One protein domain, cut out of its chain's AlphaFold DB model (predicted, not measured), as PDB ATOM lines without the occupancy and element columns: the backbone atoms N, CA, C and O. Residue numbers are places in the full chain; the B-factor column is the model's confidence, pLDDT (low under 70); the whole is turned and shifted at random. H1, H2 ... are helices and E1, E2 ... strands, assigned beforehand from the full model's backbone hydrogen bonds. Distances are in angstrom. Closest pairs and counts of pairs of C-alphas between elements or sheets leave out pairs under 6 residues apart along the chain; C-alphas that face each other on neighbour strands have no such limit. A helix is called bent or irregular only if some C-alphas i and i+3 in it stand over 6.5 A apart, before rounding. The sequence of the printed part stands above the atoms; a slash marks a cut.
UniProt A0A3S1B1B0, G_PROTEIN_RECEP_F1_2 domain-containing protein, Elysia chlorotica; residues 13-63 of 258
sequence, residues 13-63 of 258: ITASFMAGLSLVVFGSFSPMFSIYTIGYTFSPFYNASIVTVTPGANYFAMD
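AT A GLANCE: This is residues 13 to 63 of the 258 residues of the protein "G_PROTEIN_RECEP_F1_2 domain-containing protein" of Elysia chlorotica (UniProt A0A3S1B1B0). A long helix, H1, leads into a two-stranded hairpin, E1 and E2, and a very short helix, H2, follows near the place where H1 meets E1; residues 13 to 33 of H1 stick out as an arm. The printed part has 51 residues, in the order H1, E1, E2, H2, with an antiparallel sheet E1 - E2; the class is mixed, helices and strands. It is extended, a rod of 56 by 28 by 10 A, radius of gyration of the C-alphas 17.7 A.

IN THESE COORDINATES: H1, residues 13 to 35, begins at C-alpha 13 (9.058, 73.068, -40.980) and is 34.9 A long; it is only just irregular, C-alphas 28 and 31 being 6.9 A apart. E1 is residues 36 to 43, 19.5 A; E2 is residues 48 to 55, 20.9 A. H2, residues 57 to 61, 6.5 A, ends at C-alpha 61 (3.593, 31.019, -41.159).

HOW THE PARTS SIT: The hairpin's strands are antiparallel at 148 degrees, with N 39 and O 52 within hydrogen-bond range at 2.9 A. H1 and H2 are close but not clearly touching; their closest C-alphas, Ile 35 and Tyr 59, are 6.0 A apart. E1 and H2 are near each other, with 6 pairs of C-alphas within 10 A. In H2 every O i to N i+4 pair is within hydrogen-bond range; in H1, 14 of 19.

THE WHOLE: The C-alphas farthest apart, Ile 13 and Pro 44, are 56.5 A apart. The printed part has no cut, its three links are tight, and no printed residue is under 70 in pLDDT.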
ATOM      1  N   ILE A  13       8.132  74.052 -40.400       86.00
ATOM      2  CA  ILE A  13       9.058  73.068 -40.980       86.00
ATOM      3  C   ILE A  13       9.548  72.125 -39.882       86.00
ATOM      4  O   ILE A  13       9.518  70.909 -40.056       86.00
ATOM      5  N   THR A  14       9.939  72.670 -38.725       86.56
ATOM      6  CA  THR A  14      10.360  71.854 -37.580       86.56
ATOM      7  C   THR A  14       9.224  70.964 -37.073       86.56
ATOM      8  O   THR A  14       9.464  69.792 -36.805       86.56
ATOM      9  N   ALA A  15       7.986  71.467 -37.003       87.75
ATOM     10  CA  ALA A  15       6.824  70.672 -36.603       87.75
ATOM     11  C   ALA A  15       6.535  69.525 -37.585       87.75
ATOM     12  O   ALA A  15       6.350  68.389 -37.154       87.75
ATOM     13  N   SER A  16       6.566  69.800 -38.894       92.00
ATOM     14  CA  SER A  16       6.405  68.778 -39.935       92.00
ATOM     15  C   SER A  16       7.480  67.694 -39.832       92.00
ATOM     16  O   SER A  16       7.175  66.503 -39.850       92.00
ATOM     17  N   PHE A  17       8.737  68.093 -39.615       88.44
ATOM     18  CA  PHE A  17       9.844  67.152 -39.459       88.44
ATOM     19  C   PHE A  17       9.687  66.269 -38.209       88.44
ATOM     20  O   PHE A  17       9.894  65.060 -38.278       88.44
ATOM     21  N   MET A  18       9.268  66.850 -37.079       88.25
ATOM     22  CA  MET A  18       9.015  66.106 -35.837       88.25
ATOM     23  C   MET A  18       7.830  65.143 -35.966       88.25
ATOM     24  O   MET A  18       7.905  64.007 -35.490       88.25
ATOM     25  N   ALA A  19       6.758  65.558 -36.647       93.56
ATOM     26  CA  ALA A  19       5.615  64.697 -36.941       93.56
ATOM     27  C   ALA A  19       6.013  63.538 -37.866       93.56
ATOM     28  O   ALA A  19       5.691  62.386 -37.582       93.56
ATOM     29  N   GLY A  20       6.783  63.823 -38.922       94.56
ATOM     30  CA  GLY A  20       7.312  62.813 -39.837       94.56
ATOM     31  C   GLY A  20       8.192  61.784 -39.126       94.56
ATOM     32  O   GLY A  20       7.960  60.586 -39.266       94.56
ATOM     33  N   LEU A  21       9.147  62.231 -38.301       87.75
ATOM     34  CA  LEU A  21       9.982  61.334 -37.492       87.75
ATOM     35  C   LEU A  21       9.141  60.465 -36.555       87.75
ATOM     36  O   LEU A  21       9.382  59.266 -36.460       87.75
ATOM     37  N   SER A  22       8.131  61.046 -35.907       91.19
ATOM     38  CA  SER A  22       7.236  60.295 -35.023       91.19
ATOM     39  C   SER A  22       6.483  59.206 -35.791       91.19
ATOM     40  O   SER A  22       6.492  58.054 -35.368       91.19
ATOM     41  N   LEU A  23       5.903  59.530 -36.951       94.31
ATOM     42  CA  LEU A  23       5.200  58.560 -37.798       94.31
ATOM     43  C   LEU A  23       6.119  57.434 -38.279       94.31
ATOM     44  O   LEU A  23       5.718  56.273 -38.242       94.31
ATOM     45  N   VAL A  24       7.351  57.751 -38.685       89.75
ATOM     46  CA  VAL A  24       8.342  56.744 -39.093       89.75
ATOM     47  C   VAL A  24       8.692  55.826 -37.923       89.75
ATOM     48  O   VAL A  24       8.702  54.606 -38.084       89.75
ATOM     49  N   VAL A  25       8.926  56.390 -36.737       85.44
ATOM     50  CA  VAL A  25       9.237  55.616 -35.530       85.44
ATOM     51  C   VAL A  25       8.061  54.707 -35.166       85.44
ATOM     52  O   VAL A  25       8.245  53.492 -35.099       85.44
ATOM     53  N   PHE A  26       6.844  55.237 -35.021       87.25
ATOM     54  CA  PHE A  26       5.659  54.427 -34.713       87.25
ATOM     55  C   PHE A  26       5.376  53.371 -35.787       87.25
ATOM     56  O   PHE A  26       5.111  52.215 -35.458       87.25
ATOM     57  N   GLY A  27       5.503  53.735 -37.063       88.69
ATOM     58  CA  GLY A  27       5.358  52.815 -38.187       88.69
ATOM     59  C   GLY A  27       6.377  51.680 -38.144       88.69
ATOM     60  O   GLY A  27       6.017  50.534 -38.390       88.69
ATOM     61  N   SER A  28       7.621  51.960 -37.746       82.44
ATOM     62  CA  SER A  28       8.664  50.936 -37.605       82.44
ATOM     63  C   SER A  28       8.422  49.967 -36.441       82.44
ATOM     64  O   SER A  28       8.812  48.803 -36.526       82.44
ATOM     65  N   PHE A  29       7.740  50.410 -35.377       81.25
ATOM     66  CA  PHE A  29       7.362  49.560 -34.243       81.25
ATOM     67  C   PHE A  29       6.042  48.811 -34.460       81.25
ATOM     68  O   PHE A  29       5.835  47.774 -33.835       81.25
ATOM     69  N   SER A  30       5.174  49.285 -35.356       86.81
ATOM     70  CA  SER A  30       3.858  48.689 -35.622       86.81
ATOM     71  C   SER A  30       3.903  47.179 -35.925       86.81
ATOM     72  O   SER A  30       3.204  46.427 -35.240       86.81
ATOM     73  N   PRO A  31       4.786  46.672 -36.818       81.88
ATOM     74  CA  PRO A  31       4.870  45.240 -37.105       81.88
ATOM     75  C   PRO A  31       5.183  44.390 -35.875       81.88
ATOM     76  O   PRO A  31       4.763  43.240 -35.807       81.88
ATOM     77  N   MET A  32       5.896  44.946 -34.890       77.75
ATOM     78  CA  MET A  32       6.237  44.225 -33.669       77.75
ATOM     79  C   MET A  32       4.984  43.872 -32.865       77.75
ATOM     80  O   MET A  32       4.892  42.763 -32.350       77.75
ATOM     81  N   PHE A  33       3.993  44.765 -32.805       81.06
ATOM     82  CA  PHE A  33       2.738  44.500 -32.099       81.06
ATOM     83  C   PHE A  33       1.883  43.438 -32.795       81.06
ATOM     84  O   PHE A  33       1.169  42.702 -32.126       81.06
ATOM     85  N   SER A  34       1.986  43.306 -34.120       79.19
ATOM     86  CA  SER A  34       1.204  42.331 -34.891       79.19
ATOM     87  C   SER A  34       1.701  40.881 -34.776       79.19
ATOM     88  O   SER A  34       0.981  39.963 -35.162       79.19
ATOM     89  N   ILE A  35       2.924  40.654 -34.281       80.56
ATOM     90  CA  ILE A  35       3.532  39.310 -34.199       80.56
ATOM     91  C   ILE A  35       3.103  38.564 -32.931       80.56
ATOM     92  O   ILE A  35       3.044  37.331 -32.923       80.56
ATOM     93  N   TYR A  36       2.823  39.296 -31.855       81.69
ATOM     94  CA  TYR A  36       2.543  38.706 -30.555       81.69
ATOM     95  C   TYR A  36       1.055  38.705 -30.262       81.69
ATOM     96  O   TYR A  36       0.377  39.721 -30.396       81.69
ATOM     97  N   THR A  37       0.562  37.564 -29.799       84.44
ATOM     98  CA  THR A  37      -0.788  37.443 -29.268       84.44
ATOM     99  C   THR A  37      -0.717  37.312 -27.754       84.44
ATOM    100  O   THR A  37       0.194  36.700 -27.190       84.44
ATOM    101  N   ILE A  38      -1.677  37.933 -27.079       87.06
ATOM    102  CA  ILE A  38      -1.826  37.805 -25.634       87.06
ATOM    103  C   ILE A  38      -2.601  36.512 -25.376       87.06
ATOM    104  O   ILE A  38      -3.764  36.404 -25.759       87.06
ATOM    105  N   GLY A  39      -1.943  35.529 -24.765       86.94
ATOM    106  CA  GLY A  39      -2.538  34.254 -24.374       86.94
ATOM    107  C   GLY A  39      -2.622  34.122 -22.855       86.94
ATOM    108  O   GLY A  39      -1.812  34.690 -22.123       86.94
ATOM    109  N   TYR A  40      -3.589  33.347 -22.372       89.44
ATOM    110  CA  TYR A  40      -3.673  32.974 -20.961       89.44
ATOM    111  C   TYR A  40      -3.128  31.562 -20.798       89.44
ATOM    112  O   TYR A  40      -3.651  30.624 -21.402       89.44
ATOM    113  N   THR A  41      -2.084  31.405 -19.991       89.88
ATOM    114  CA  THR A  41      -1.566  30.087 -19.616       89.88
ATOM    115  C   THR A  41      -1.737  29.892 -18.118       89.88
ATOM    116  O   THR A  41      -1.468  30.785 -17.313       89.88
ATOM    117  N   PHE A  42      -2.256  28.730 -17.729       93.44
ATOM    118  CA  PHE A  42      -2.417  28.399 -16.321       93.44
ATOM    119  C   PHE A  42      -1.051  28.064 -15.723       93.44
ATOM    120  O   PHE A  42      -0.384  27.135 -16.181       93.44
ATOM    121  N   SER A  43      -0.622  28.825 -14.714       90.62
ATOM    122  CA  SER A  43       0.619  28.541 -14.001       90.62
ATOM    123  C   SER A  43       0.320  27.726 -12.744       90.62
ATOM    124  O   SER A  43      -0.306  28.259 -11.825       90.62
ATOM    125  N   PRO A  44       0.803  26.472 -12.639       92.19
ATOM    126  CA  PRO A  44       0.599  25.657 -11.443       92.19
ATOM    127  C   PRO A  44       1.317  26.233 -10.214       92.19
ATOM    128  O   PRO A  44       0.913  25.963  -9.092       92.19
ATOM    129  N   PHE A  45       2.349  27.060 -10.416       94.25
ATOM    130  CA  PHE A  45       3.088  27.701  -9.328       94.25
ATOM    131  C   PHE A  45       2.274  28.806  -8.642       94.25
ATOM    132  O   PHE A  45       2.280  28.912  -7.421       94.25
ATOM    133  N   TYR A  46       1.555  29.615  -9.424       91.00
ATOM    134  CA  TYR A  46       0.711  30.697  -8.906       91.00
ATOM    135  C   TYR A  46      -0.751  30.277  -8.713       91.00
ATOM    136  O   TYR A  46      -1.548  31.069  -8.218       91.00
ATOM    137  N   ASN A  47      -1.104  29.054  -9.128       95.50
ATOM    138  CA  ASN A  47      -2.470  28.533  -9.163       95.50
ATOM    139  C   ASN A  47      -3.459  29.499  -9.852       95.50
ATOM    140  O   ASN A  47      -4.605  29.656  -9.435       95.50
ATOM    141  N   ALA A  48      -2.986  30.200 -10.884       93.94
ATOM    142  CA  ALA A  48      -3.722  31.260 -11.556       93.94
ATOM    143  C   ALA A  48      -3.370  31.317 -13.046       93.94
ATOM    144  O   ALA A  48      -2.250  30.995 -13.459       93.94
ATOM    145  N   SER A  49      -4.335  31.759 -13.855       92.94
ATOM    146  CA  SER A  49      -4.125  32.061 -15.272       92.94
ATOM    147  C   SER A  49      -3.309  33.341 -15.398       92.94
ATOM    148  O   SER A  49      -3.806  34.430 -15.112       92.94
ATOM    149  N   ILE A  50      -2.054  33.210 -15.821       92.06
ATOM    150  CA  ILE A  50      -1.167  34.345 -16.056       92.06
ATOM    151  C   ILE A  50      -1.218  34.750 -17.528       92.06
ATOM    152  O   ILE A  50      -1.361  33.922 -18.431       92.06
ATOM    153  N   VAL A  51      -1.108  36.054 -17.762       89.44
ATOM    154  CA  VAL A  51      -1.044  36.615 -19.108       89.44
ATOM    155  C   VAL A  51       0.360  36.371 -19.652       89.44
ATOM    156  O   VAL A  51       1.330  36.959 -19.175       89.44
ATOM    157  N   THR A  52       0.474  35.503 -20.650       84.62
ATOM    158  CA  THR A  52       1.733  35.212 -21.339       84.62
ATOM    159  C   THR A  52       1.653  35.652 -22.786       84.62
ATOM    160  O   THR A  52       0.701  35.353 -23.502       84.62
ATOM    161  N   VAL A  53       2.686  36.354 -23.230       83.88
ATOM    162  CA  VAL A  53       2.809  36.789 -24.616       83.88
ATOM    163  C   VAL A  53       3.328  35.609 -25.437       83.88
ATOM    164  O   VAL A  53       4.491  35.228 -25.309       83.88
ATOM    165  N   THR A  54       2.467  35.005 -26.253       79.81
ATOM    166  CA  THR A  54       2.813  33.854 -27.100       79.81
ATOM    167  C   THR A  54       2.988  34.284 -28.559       79.81
ATOM    168  O   THR A  54       2.342  35.240 -28.998       79.81
ATOM    169  N   PRO A  55       3.850  33.611 -29.343       78.12
ATOM    170  CA  PRO A  55       3.956  33.885 -30.773       78.12
ATOM    171  C   PRO A  55       2.618  33.589 -31.467       78.12
ATOM    172  O   PRO A  55       2.066  32.502 -31.296       78.12
ATOM    173  N   GLY A  56       2.088  34.541 -32.240       78.44
ATOM    174  CA  GLY A  56       0.843  34.344 -32.988       78.44
ATOM    175  C   GLY A  56       1.003  33.372 -34.165       78.44
ATOM    176  O   GLY A  56       2.117  33.074 -34.589       78.44
ATOM    177  N   ALA A  57      -0.105  32.923 -34.767       75.94
ATOM    178  CA  ALA A  57      -0.083  32.014 -35.928       75.94
ATOM    179  C   ALA A  57       0.779  32.540 -37.099       75.94
ATOM    180  O   ALA A  57       1.483  31.780 -37.765       75.94
ATOM    181  N   ASN A  58       0.804  33.864 -37.282       71.81
ATOM    182  CA  ASN A  58       1.601  34.546 -38.305       71.81
ATOM    183  C   ASN A  58       3.120  34.411 -38.094       71.81
ATOM    184  O   ASN A  58       3.881  34.519 -39.053       71.81
ATOM    185  N   TYR A  59       3.574  34.165 -36.860       73.25
ATOM    186  CA  TYR A  59       4.988  33.947 -36.557       73.25
ATOM    187  C   TYR A  59       5.508  32.660 -37.213       73.25
ATOM    188  O   TYR A  59       6.576  32.661 -37.827       73.25
ATOM    189  N   PHE A  60       4.722  31.585 -37.118       72.75
ATOM    190  CA  PHE A  60       5.062  30.279 -37.680       72.75
ATOM    191  C   PHE A  60       4.868  30.239 -39.198       72.75
ATOM    192  O   PHE A  60       5.684  29.648 -39.896       72.75
ATOM    193  N   ALA A  61       3.847  30.931 -39.719       76.81
ATOM    194  CA  ALA A  61       3.593  31.019 -41.159       76.81
ATOM    195  C   ALA A  61       4.738  31.690 -41.946       76.81
ATOM    196  O   ALA A  61       4.900  31.434 -43.134       76.81
ATOM    197  N   MET A  62       5.531  32.544 -41.290       75.44
ATOM    198  CA  MET A  62       6.603  33.333 -41.910       75.44
ATOM    199  C   MET A  62       8.013  32.831 -41.557       75.44
ATOM    200  O   MET A  62       8.975  33.571 -41.758       75.44
ATOM    201  N   ASP A  63       8.161  31.628 -40.987       76.12
ATOM    202  CA  ASP A  63       9.456  31.021 -40.608       76.12
ATOM    203  C   ASP A  63      10.386  31.961 -39.795       76.12
ATOM    204  O   ASP A  63      11.612  32.016 -39.952       76.12
TER     205      ASP A  63